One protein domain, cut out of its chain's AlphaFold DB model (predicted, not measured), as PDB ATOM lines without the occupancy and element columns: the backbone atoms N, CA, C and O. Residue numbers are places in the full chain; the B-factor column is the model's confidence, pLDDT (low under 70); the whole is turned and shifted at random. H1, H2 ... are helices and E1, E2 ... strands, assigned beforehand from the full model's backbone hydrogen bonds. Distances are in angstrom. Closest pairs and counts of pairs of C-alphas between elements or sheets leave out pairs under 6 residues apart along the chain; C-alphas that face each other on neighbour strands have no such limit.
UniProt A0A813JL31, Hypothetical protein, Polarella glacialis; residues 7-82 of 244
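AT A GLANCE: This is residues 7 to 82 of the 244 residues of the protein "Hypothetical protein" of Polarella glacialis (UniProt A0A813JL31). Picture a long, strongly twisted sheet of three strands, E1, E2 and E3, that makes the longest axis, with a pair of short helices, H2 and H3, at the end where E1 finishes and E2 starts. A third short helix, H1, comes near the sheet along its length, and at the E3 edge residues 79 to 80 of the tail pair briefly with that strand. The printed part has 76 residues, with three named helices and three named strands in the order H1 E1 H2 H3 E2 E3; the sheet runs E1 - E2 - E3, all antiparallel, and the class is mixed, helices and strands. The whole is compact, with a radius of gyration of the C-alphas of 12.4 A and spans of 37 by 25 by 18 A.

HOW THE PARTS SIT: Start at E2, residues 51 to 58, the inner strand. On one side of it look for E1, residues 23 to 29, antiparallel at 152 degrees, with N 25 and O 56 within hydrogen-bond range at 2.8 A. On the other side find E3, residues 64 to 71, antiparallel at 155 degrees, with N 55 and O 67 at 2.8 A; E2 and E3 form a hairpin. At residues 69 to 70 of E3, see the short antiparallel pairing with residues 79 to 80. H2, residues 32 to 39, only grazes the sheet; its closest C-alphas to E2 are those of Val 35 and Val 52, 6.9 A apart. It touches H3, residues 43 to 46, closest at the C-alphas of Ala 39 and Gly 46, 4.9 A. H3 only grazes the sheet with its residues 44 to 46. H1, residues 7 to 10, only grazes it too, with residues 9 to 10, and is apart from H2 and H3. In H2 every O i to N i+4 pair is within hydrogen-bond range; H1 and H3 are too short for such a pair.

IN THESE COORDINATES: Find C-alpha 51 at (-44.045, 30.302, 25.851); from there E2 runs 22.7 A to C-alpha 58 at (-45.107, 25.388, 47.954). E3 also covers 22.7 A, ending at C-alpha 71 at (-40.185, 32.846, 27.845). E1 measures 18.3 A and H2 10.4 A, while H3 measures 5.4 A and H1 5.0 A.

THE WHOLE: Look to the C-alphas of Ala 48 and Ala 61 for the two farthest apart, 37.8 A. The link from H1 to E1 is long, with 12 residues; the other links between named elements are tight. The printed part has no cut, its mean pLDDT is 95.8, and no printed residue is under 70.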
ATOM      1  N   GLU A   7     -33.951  24.113  35.862       91.12
ATOM      2  CA  GLU A   7     -32.992  24.927  36.612       91.12
ATOM      3  C   GLU A   7     -33.237  26.426  36.411       91.12
ATOM      4  O   GLU A   7     -33.154  27.189  37.369       91.12
ATOM      5  N   ALA A   8     -33.584  26.851  35.190       93.88
ATOM      6  CA  ALA A   8     -33.896  28.251  34.908       93.88
ATOM      7  C   ALA A   8     -35.174  28.709  35.629       93.88
ATOM      8  O   ALA A   8     -35.228  29.833  36.118       93.88
ATOM      9  N   LEU A   9     -36.183  27.837  35.728       95.31
ATOM     10  CA  LEU A   9     -37.414  28.119  36.474       95.31
ATOM     11  C   LEU A   9     -37.186  28.116  37.987       95.31
ATOM     12  O   LEU A   9     -37.703  28.984  38.681       95.31
ATOM     13  N   ALA A  10     -36.385  27.179  38.497       93.62
ATOM     14  CA  ALA A  10     -36.046  27.097  39.917       93.62
ATOM     15  C   ALA A  10     -35.220  28.299  40.411       93.62
ATOM     16  O   ALA A  10     -35.206  28.577  41.606       93.62
ATOM     17  N   ALA A  11     -34.529  28.998  39.506       95.25
ATOM     18  CA  ALA A  11     -33.775  30.211  39.814       95.25
ATOM     19  C   ALA A  11     -34.652  31.473  39.934       95.25
ATOM     20  O   ALA A  11     -34.148  32.523  40.336       95.25
ATOM     21  N   LEU A  12     -35.942  31.397  39.578       97.25
ATOM     22  CA  LEU A  12     -36.878  32.505  39.758       97.25
ATOM     23  C   LEU A  12     -37.126  32.764  41.248       97.25
ATOM     24  O   LEU A  12     -37.211  31.841  42.057       97.25
ATOM     25  N   LYS A  13     -37.289  34.039  41.604       97.12
ATOM     26  CA  LYS A  13     -37.638  34.463  42.963       97.12
ATOM     27  C   LYS A  13     -39.135  34.240  43.189       97.12
ATOM     28  O   LYS A  13     -39.943  35.102  42.862       97.12
ATOM     29  N   LEU A  14     -39.494  33.055  43.674       97.69
ATOM     30  CA  LEU A  14     -40.871  32.686  44.001       97.69
ATOM     31  C   LEU A  14     -41.144  33.069  45.456       97.69
ATOM     32  O   LEU A  14     -40.515  32.513  46.353       97.69
ATOM     33  N   GLU A  15     -42.050  34.014  45.690       97.06
ATOM     34  CA  GLU A  15     -42.367  34.525  47.029       97.06
ATOM     35  C   GLU A  15     -43.882  34.594  47.250       97.06
ATOM     36  O   GLU A  15     -44.644  34.883  46.319       97.06
ATOM     37  N   ASN A  16     -44.322  34.298  48.475       93.94
ATOM     38  CA  ASN A  16     -45.708  34.508  48.890       93.94
ATOM     39  C   ASN A  16     -45.970  36.003  49.189       93.94
ATOM     40  O   ASN A  16     -45.084  36.847  49.042       93.94
ATOM     41  N   ALA A  17     -47.201  36.344  49.582       89.12
ATOM     42  CA  ALA A  17     -47.592  37.728  49.870       89.12
ATOM     43  C   ALA A  17     -46.799  38.363  51.033       89.12
ATOM     44  O   ALA A  17     -46.630  39.580  51.064       89.12
ATOM     45  N   ASP A  18     -46.261  37.545  51.942       91.38
ATOM     46  CA  ASP A  18     -45.434  37.981  53.072       91.38
ATOM     47  C   ASP A  18     -43.940  38.110  52.707       91.38
ATOM     48  O   ASP A  18     -43.108  38.466  53.546       91.38
ATOM     49  N   GLY A  19     -43.579  37.845  51.445       93.62
ATOM     50  CA  GLY A  19     -42.199  37.871  50.960       93.62
ATOM     51  C   GLY A  19     -41.385  36.634  51.347       93.62
ATOM     52  O   GLY A  19     -40.159  36.640  51.217       93.62
ATOM     53  N   GLU A  20     -42.028  35.571  51.832       96.56
ATOM     54  CA  GLU A  20     -41.350  34.325  52.168       96.56
ATOM     55  C   GLU A  20     -41.102  33.492  50.910       96.56
ATOM     56  O   GLU A  20     -41.965  33.350  50.040       96.56
ATOM     57  N   ALA A  21     -39.905  32.911  50.820       97.38
ATOM     58  CA  ALA A  21     -39.509  32.108  49.675       97.38
ATOM     59  C   ALA A  21     -40.354  30.828  49.555       97.38
ATOM     60  O   ALA A  21     -40.483  30.051  50.503       97.38
ATOM     61  N   MET A  22     -40.852  30.568  48.349       97.94
ATOM     62  CA  MET A  22     -41.574  29.354  47.986       97.94
ATOM     63  C   MET A  22     -40.677  28.412  47.180       97.94
ATOM     64  O   MET A  22     -39.863  28.832  46.358       97.94
ATOM     65  N   THR A  23     -40.845  27.108  47.382       97.81
ATOM     66  CA  THR A  23     -40.086  26.077  46.663       97.81
ATOM     67  C   THR A  23     -40.884  25.571  45.470       97.81
ATOM     68  O   THR A  23     -42.021  25.126  45.629       97.81
ATOM     69  N   MET A  24     -40.292  25.590  44.272       97.88
ATOM     70  CA  MET A  24     -40.915  25.003  43.082       97.88
ATOM     71  C   MET A  24     -41.163  23.499  43.286       97.88
ATOM     72  O   MET A  24     -40.240  22.742  43.583       97.88
ATOM     73  N   VAL A  25     -42.403  23.067  43.067       97.62
ATOM     74  CA  VAL A  25     -42.834  21.660  43.123       97.62
ATOM     75  C   VAL A  25     -42.915  21.068  41.720       97.62
ATOM     76  O   VAL A  25     -42.451  19.957  41.476       97.62
ATOM     77  N   SER A  26     -43.511  21.805  40.786       97.19
ATOM     78  CA  SER A  26     -43.697  21.364  39.406       97.19
ATOM     79  C   SER A  26     -43.851  22.558  38.469       97.19
ATOM     80  O   SER A  26     -44.069  23.690  38.901       97.19
ATOM     81  N   HIS A  27     -43.746  22.306  37.169       97.44
ATOM     82  CA  HIS A  27     -44.077  23.285  36.146       97.44
ATOM     83  C   HIS A  27     -44.726  22.602  34.943       97.44
ATOM     84  O   HIS A  27     -44.517  21.410  34.700       97.44
ATOM     85  N   ARG A  28     -45.506  23.362  34.176       96.62
ATOM     86  CA  ARG A  28     -46.114  22.909  32.923       96.62
ATOM     87  C   ARG A  28     -46.296  24.068  31.958       96.62
ATOM     88  O   ARG A  28     -46.410  25.218  32.367       96.62
ATOM     89  N   ILE A  29     -46.370  23.750  30.671       96.56
ATOM     90  CA  ILE A  29     -46.816  24.714  29.664       96.56
ATOM     91  C   ILE A  29     -48.303  24.983  29.911       96.56
ATOM     92  O   ILE A  29     -49.076  24.039  30.087       96.56
ATOM     93  N   VAL A  30     -48.687  26.257  29.950       97.44
ATOM     94  CA  VAL A  30     -50.094  26.660  30.069       97.44
ATOM     95  C   VAL A  30     -50.812  26.326  28.763       97.44
ATOM     96  O   VAL A  30     -50.274  26.545  27.676       97.44
ATOM     97  N   ASP A  31     -52.010  25.755  28.856       96.56
ATOM     98  CA  ASP A  31     -52.801  25.418  27.679       96.56
ATOM     99  C   ASP A  31     -53.232  26.674  26.900       96.56
ATOM    100  O   ASP A  31     -53.287  27.789  27.421       96.56
ATOM    101  N   ALA A  32     -53.544  26.492  25.618       96.69
ATOM    102  CA  ALA A  32     -53.818  27.604  24.716       96.69
ATOM    103  C   ALA A  32     -55.074  28.414  25.084       96.69
ATOM    104  O   ALA A  32     -55.184  29.565  24.664       96.69
ATOM    105  N   GLU A  33     -56.030  27.835  25.815       96.06
ATOM    106  CA  GLU A  33     -57.226  28.550  26.260       96.06
ATOM    107  C   GLU A  33     -56.873  29.495  27.410       96.06
ATOM    108  O   GLU A  33     -57.100  30.700  27.297       96.06
ATOM    109  N   ARG A  34     -56.199  28.991  28.450       97.31
ATOM    110  CA  ARG A  34     -55.719  29.813  29.570       97.31
ATOM    111  C   ARG A  34     -54.739  30.896  29.125       97.31
ATOM    112  O   ARG A  34     -54.811  32.014  29.624       97.31
ATOM    113  N   VAL A  35     -53.877  30.622  28.140       98.06
ATOM    114  CA  VAL A  35     -52.992  31.649  27.556       98.06
ATOM    115  C   VAL A  35     -53.788  32.809  26.954       98.06
ATOM    116  O   VAL A  35     -53.419  33.964  27.160       98.06
ATOM    117  N   LYS A  36     -54.887  32.531  26.237       97.25
ATOM    118  CA  LYS A  36     -55.740  33.586  25.660       97.25
ATOM    119  C   LYS A  36     -56.400  34.431  26.745       97.25
ATOM    120  O   LYS A  36     -56.435  35.649  26.608       97.25
ATOM    121  N   ILE A  37     -56.880  33.790  27.810       97.88
ATOM    122  CA  ILE A  37     -57.495  34.475  28.954       97.88
ATOM    123  C   ILE A  37     -56.453  35.355  29.655       97.88
ATOM    124  O   ILE A  37     -56.679  36.541  29.861       97.88
ATOM    125  N   PHE A  38     -55.259  34.825  29.935       98.44
ATOM    126  CA  PHE A  38     -54.166  35.608  30.515       98.44
ATOM    127  C   PHE A  38     -53.783  36.802  29.647       98.44
ATOM    128  O   PHE A  38     -53.633  37.907  30.164       98.44
ATOM    129  N   ALA A  39     -53.688  36.616  28.331       97.12
ATOM    130  CA  ALA A  39     -53.334  37.680  27.400       97.12
ATOM    131  C   ALA A  39     -54.329  38.856  27.391       97.12
ATOM    132  O   ALA A  39     -53.935  39.954  26.999       97.12
ATOM    133  N   SER A  40     -55.577  38.673  27.851       94.25
ATOM    134  CA  SER A  40     -56.560  39.765  27.922       94.25
ATOM    135  C   SER A  40     -56.196  40.829  28.962       94.25
ATOM    136  O   SER A  40     -56.592  41.982  28.812       94.25
ATOM    137  N   ALA A  41     -55.451  40.455  30.007       95.81
ATOM    138  CA  ALA A  41     -55.008  41.365  31.064       95.81
ATOM    139  C   ALA A  41     -53.475  41.465  31.179       95.81
ATOM    140  O   ALA A  41     -52.962  42.423  31.752       95.81
ATOM    141  N   PHE A  42     -52.742  40.502  30.617       97.38
ATOM    142  CA  PHE A  42     -51.283  40.400  30.640       97.38
ATOM    143  C   PHE A  42     -50.756  40.184  29.214       97.38
ATOM    144  O   PHE A  42     -50.462  39.044  28.838       97.38
ATOM    145  N   PRO A  43     -50.633  41.249  28.395       96.44
ATOM    146  CA  PRO A  43     -50.339  41.142  26.963       96.44
ATOM    147  C   PRO A  43     -49.088  40.322  26.618       96.44
ATOM    148  O   PRO A  43     -49.065  39.647  25.590       96.44
ATOM    149  N   GLN A  44     -48.086  40.302  27.502       96.12
ATOM    150  CA  GLN A  44     -46.869  39.498  27.356       96.12
ATOM    151  C   GLN A  44     -47.137  37.986  27.247       96.12
ATOM    152  O   GLN A  44     -46.330  37.258  26.677       96.12
ATOM    153  N   CYS A  45     -48.276  37.496  27.749       97.31
ATOM    154  CA  CYS A  45     -48.676  36.096  27.598       97.31
ATOM    155  C   CYS A  45     -49.122  35.765  26.163       97.31
ATOM    156  O   CYS A  45     -49.090  34.603  25.769       97.31
ATOM    157  N   GLY A  46     -49.547  36.769  25.388       95.75
ATOM    158  CA  GLY A  46     -50.025  36.622  24.011       95.75
ATOM    159  C   GLY A  46     -48.992  36.971  22.937       95.75
ATOM    160  O   GLY A  46     -49.327  36.959  21.751       95.75
ATOM    161  N   GLU A  47     -47.756  37.308  23.318       95.44
ATOM    162  CA  GLU A  47     -46.700  37.672  22.369       95.44
ATOM    163  C   GLU A  47     -46.348  36.504  21.432       95.44
ATOM    164  O   GLU A  47     -46.220  35.346  21.835       95.44
ATOM    165  N   ALA A  48     -46.174  36.802  20.143       92.38
ATOM    166  CA  ALA A  48     -45.878  35.780  19.146       92.38
ATOM    167  C   ALA A  48     -44.528  35.097  19.432       92.38
ATOM    168  O   ALA A  48     -43.489  35.748  19.481       92.38
ATOM    169  N   GLY A  49     -44.545  33.769  19.569       89.44
ATOM    170  CA  GLY A  49     -43.353  32.973  19.879       89.44
ATOM    171  C   GLY A  49     -43.032  32.866  21.372       89.44
ATOM    172  O   GLY A  49     -42.137  32.096  21.726       89.44
ATOM    173  N   ALA A  50     -43.783  33.561  22.232       93.69
ATOM    174  CA  ALA A  50     -43.671  33.421  23.671       93.69
ATOM    175  C   ALA A  50     -44.221  32.066  24.143       93.69
ATOM    176  O   ALA A  50     -45.223  31.557  23.634       93.69
ATOM    177  N   GLN A  51     -43.564  31.483  25.142       95.94
ATOM    178  CA  GLN A  51     -44.045  30.302  25.851       95.94
ATOM    179  C   GLN A  51     -44.466  30.694  27.266       95.94
ATOM    180  O   GLN A  51     -43.662  31.239  28.019       95.94
ATOM    181  N   VAL A  52     -45.711  30.384  27.625       97.75
ATOM    182  CA  VAL A  52     -46.266  30.637  28.960       97.75
ATOM    183  C   VAL A  52     -46.175  29.364  29.798       97.75
ATOM    184  O   VAL A  52     -46.582  28.283  29.362       97.75
ATOM    185  N   ILE A  53     -45.623  29.486  31.000       98.06
ATOM    186  CA  ILE A  53     -45.315  28.374  31.896       98.06
ATOM    187  C   ILE A  53     -45.982  28.633  33.243       98.06
ATOM    188  O   ILE A  53     -45.746  29.664  33.863       98.06
ATOM    189  N   ALA A  54     -46.789  27.682  33.701       98.38
ATOM    190  CA  ALA A  54     -47.292  27.642  35.066       98.38
ATOM    191  C   ALA A  54     -46.270  26.924  35.950       98.38
ATOM    192  O   ALA A  54     -45.818  25.829  35.611       98.38
ATOM    193  N   ILE A  55     -45.928  27.524  37.083       98.56
ATOM    194  CA  ILE A  55     -44.979  27.021  38.072       98.56
ATOM    195  C   ILE A  55     -45.749  26.858  39.375       98.56
ATOM    196  O   ILE A  55     -46.143  27.837  40.000       98.56
ATOM    197  N   THR A  56     -45.976  25.619  39.790       98.38
ATOM    198  CA  THR A  56     -46.583  25.353  41.094       98.38
ATOM    199  C   THR A  56     -45.485  25.342  42.143       98.38
ATOM    200  O   THR A  56     -44.513  24.591  42.022       98.38
ATOM    201  N   ALA A  57     -45.639  26.163  43.172       98.31
ATOM    202  CA  ALA A  57     -44.706  26.276  44.276       98.31
ATOM    203  C   ALA A  57     -45.423  26.095  45.611       98.31
ATOM    204  O   ALA A  57     -46.627  26.333  45.731       98.31
ATOM    205  N   LYS A  58     -44.652  25.662  46.601       98.38
ATOM    206  CA  LYS A  58     -45.107  25.388  47.954       98.38
ATOM    207  C   LYS A  58     -44.340  26.254  48.938       98.38
ATOM    208  O   LYS A  58     -43.108  26.298  48.875       98.38
ATOM    209  N   GLY A  59     -45.059  26.948  49.807       97.19
ATOM    210  CA  GLY A  59     -44.470  27.791  50.834       97.19
ATOM    211  C   GLY A  59     -44.290  27.077  52.181       97.19
ATOM    212  O   GLY A  59     -44.542  25.869  52.288       97.19
ATOM    213  N   PRO A  60     -43.784  27.796  53.198       95.06
ATOM    214  CA  PRO A  60     -43.422  27.231  54.499       95.06
ATOM    215  C   PRO A  60     -44.601  26.671  55.306       95.06
ATOM    216  O   PRO A  60     -44.400  25.758  56.108       95.06
ATOM    217  N   ALA A  61     -45.815  27.188  55.102       94.94
ATOM    218  CA  ALA A  61     -47.039  26.778  55.790       94.94
ATOM    219  C   ALA A  61     -47.863  25.765  54.972       94.94
ATOM    220  O   ALA A  61     -49.075  25.641  55.151       94.94
ATOM    221  N   ASP A  62     -47.196  25.028  54.078       94.94
ATOM    222  CA  ASP A  62     -47.795  24.109  53.110       94.94
ATOM    223  C   ASP A  62     -48.778  24.772  52.121       94.94
ATOM    224  O   ASP A  62     -49.514  24.074  51.415       94.94
ATOM    225  N   GLU A  63     -48.765  26.101  52.007       95.88
ATOM    226  CA  GLU A  63     -49.574  26.836  51.047       95.88
ATOM    227  C   GLU A  63     -49.081  26.600  49.614       95.88
ATOM    228  O   GLU A  63     -47.881  26.596  49.330       95.88
ATOM    229  N   MET A  64     -50.023  26.391  48.693       97.81
ATOM    230  CA  MET A  64     -49.740  26.129  47.284       97.81
ATOM    231  C   MET A  64     -50.103  27.356  46.454       97.81
ATOM    232  O   MET A  64     -51.225  27.853  46.542       97.81
ATOM    233  N   LYS A  65     -49.181  27.796  45.599       97.56
ATOM    234  CA  LYS A  65     -49.380  28.914  44.668       97.56
ATOM    235  C   LYS A  65     -48.936  28.516  43.269       97.56
ATOM    236  O   LYS A  65     -47.965  27.781  43.100       97.56
ATOM    237  N   GLU A  66     -49.652  28.995  42.262       98.38
ATOM    238  CA  GLU A  66     -49.232  28.885  40.868       98.38
ATOM    239  C   GLU A  66     -48.735  30.246  40.392       98.38
ATOM    240  O   GLU A  66     -49.510  31.189  40.275       98.38
ATOM    241  N   PHE A  67     -47.440  30.325  40.106       98.56
ATOM    242  CA  PHE A  67     -46.838  31.449  39.407       98.56
ATOM    243  C   PHE A  67     -46.928  31.226  37.901       98.56
ATOM    244  O   PHE A  67     -46.910  30.092  37.419       98.56
ATOM    245  N   VAL A  68     -46.952  32.313  37.142       98.50
ATOM    246  CA  VAL A  68     -46.895  32.292  35.683       98.50
ATOM    247  C   VAL A  68     -45.611  32.967  35.243       98.50
ATOM    248  O   VAL A  68     -45.300  34.068  35.688       98.50
ATOM    249  N   ALA A  69     -44.870  32.311  34.360       98.31
ATOM    250  CA  ALA A  69     -43.690  32.863  33.720       98.31
ATOM    251  C   ALA A  69     -43.845  32.865  32.200       98.31
ATOM    252  O   ALA A  69     -44.523  32.009  31.626       98.31
ATOM    253  N   VAL A  70     -43.177  33.808  31.543       97.69
ATOM    254  CA  VAL A  70     -43.094  33.900  30.084       97.69
ATOM    255  C   VAL A  70     -41.647  33.741  29.639       97.69
ATOM    256  O   VAL A  70     -40.730  34.312  30.223       97.69
ATOM    257  N   VAL A  71     -41.451  32.977  28.570       96.50
ATOM    258  CA  VAL A  71     -40.185  32.846  27.845       96.50
ATOM    259  C   VAL A  71     -40.403  33.440  26.457       96.50
ATOM    260  O   VAL A  71     -41.032  32.808  25.611       96.50
ATOM    261  N   LYS A  72     -39.926  34.667  26.225       92.94
ATOM    262  CA  LYS A  72     -40.225  35.450  25.004       92.94
ATOM    263  C   LYS A  72     -39.663  34.826  23.725       92.94
ATOM    264  O   LYS A  72     -40.237  34.973  22.652       92.94
ATOM    265  N   ALA A  73     -38.525  34.143  23.832       88.75
ATOM    266  CA  ALA A  73     -37.874  33.457  22.720       88.75
ATOM    267  C   ALA A  73     -37.157  32.177  23.185       88.75
ATOM    268  O   ALA A  73     -36.725  32.099  24.340       88.75
ATOM    269  N   PRO A  74     -36.948  31.180  22.305       83.56
ATOM    270  CA  PRO A  74     -36.167  29.992  22.644       83.56
ATOM    271  C   PRO A  74     -34.777  30.355  23.187       83.56
ATOM    272  O   PRO A  74     -34.017  31.068  22.534       83.56
ATOM    273  N   GLY A  75     -34.447  29.863  24.384       82.62
ATOM    274  CA  GLY A  75     -33.173  30.142  25.060       82.62
ATOM    275  C   GLY A  75     -33.117  31.459  25.847       82.62
ATOM    276  O   GLY A  75     -32.097  31.729  26.475       82.62
ATOM    277  N   SER A  76     -34.187  32.263  25.844       90.19
ATOM    278  CA  SER A  76     -34.311  33.411  26.756       90.19
ATOM    279  C   SER A  76     -34.579  32.961  28.196       90.19
ATOM    280  O   SER A  76     -35.066  31.851  28.433       90.19
ATOM    281  N   GLN A  77     -34.233  33.815  29.160       94.00
ATOM    282  CA  GLN A  77     -34.554  33.563  30.563       94.00
ATOM    283  C   GLN A  77     -36.064  33.717  30.795       94.00
ATOM    284  O   GLN A  77     -36.672  34.609  30.200       94.00
ATOM    285  N   PRO A  78     -36.671  32.860  31.634       96.81
ATOM    286  CA  PRO A  78     -38.056  33.042  32.032       96.81
ATOM    287  C   PRO A  78     -38.207  34.319  32.868       96.81
ATOM    288  O   PRO A  78     -37.353  34.639  33.692       96.81
ATOM    289  N   GLU A  79     -39.314  35.029  32.675       97.56
ATOM    290  CA  GLU A  79     -39.696  36.210  33.453       97.56
ATOM    291  C   GLU A  79     -41.037  35.944  34.141       97.56
ATOM    292  O   GLU A  79     -41.982  35.502  33.484       97.56
ATOM    293  N   LEU A  80     -41.138  36.209  35.448       98.12
ATOM    294  CA  LEU A  80     -42.415  36.116  36.160       98.12
ATOM    295  C   LEU A  80     -43.386  37.184  35.656       98.12
ATOM    296  O   LEU A  80     -43.034  38.352  35.499       98.12
ATOM    297  N   VAL A  81     -44.630  36.772  35.446       98.25
ATOM    298  CA  VAL A  81     -45.744  37.660  35.143       98.25
ATOM    299  C   VAL A  81     -46.428  38.020  36.450       98.25
ATOM    300  O   VAL A  81     -47.002  37.154  37.113       98.25
ATOM    301  N   MET A  82     -46.377  39.308  36.777       97.56
ATOM    302  CA  MET A  82     -47.009  39.889  37.954       97.56
ATOM    303  C   MET A  82     -47.946  41.022  37.529       97.56
ATOM    304  O   MET A  82     -47.640  41.786  36.611       97.56
TER     305      MET A  82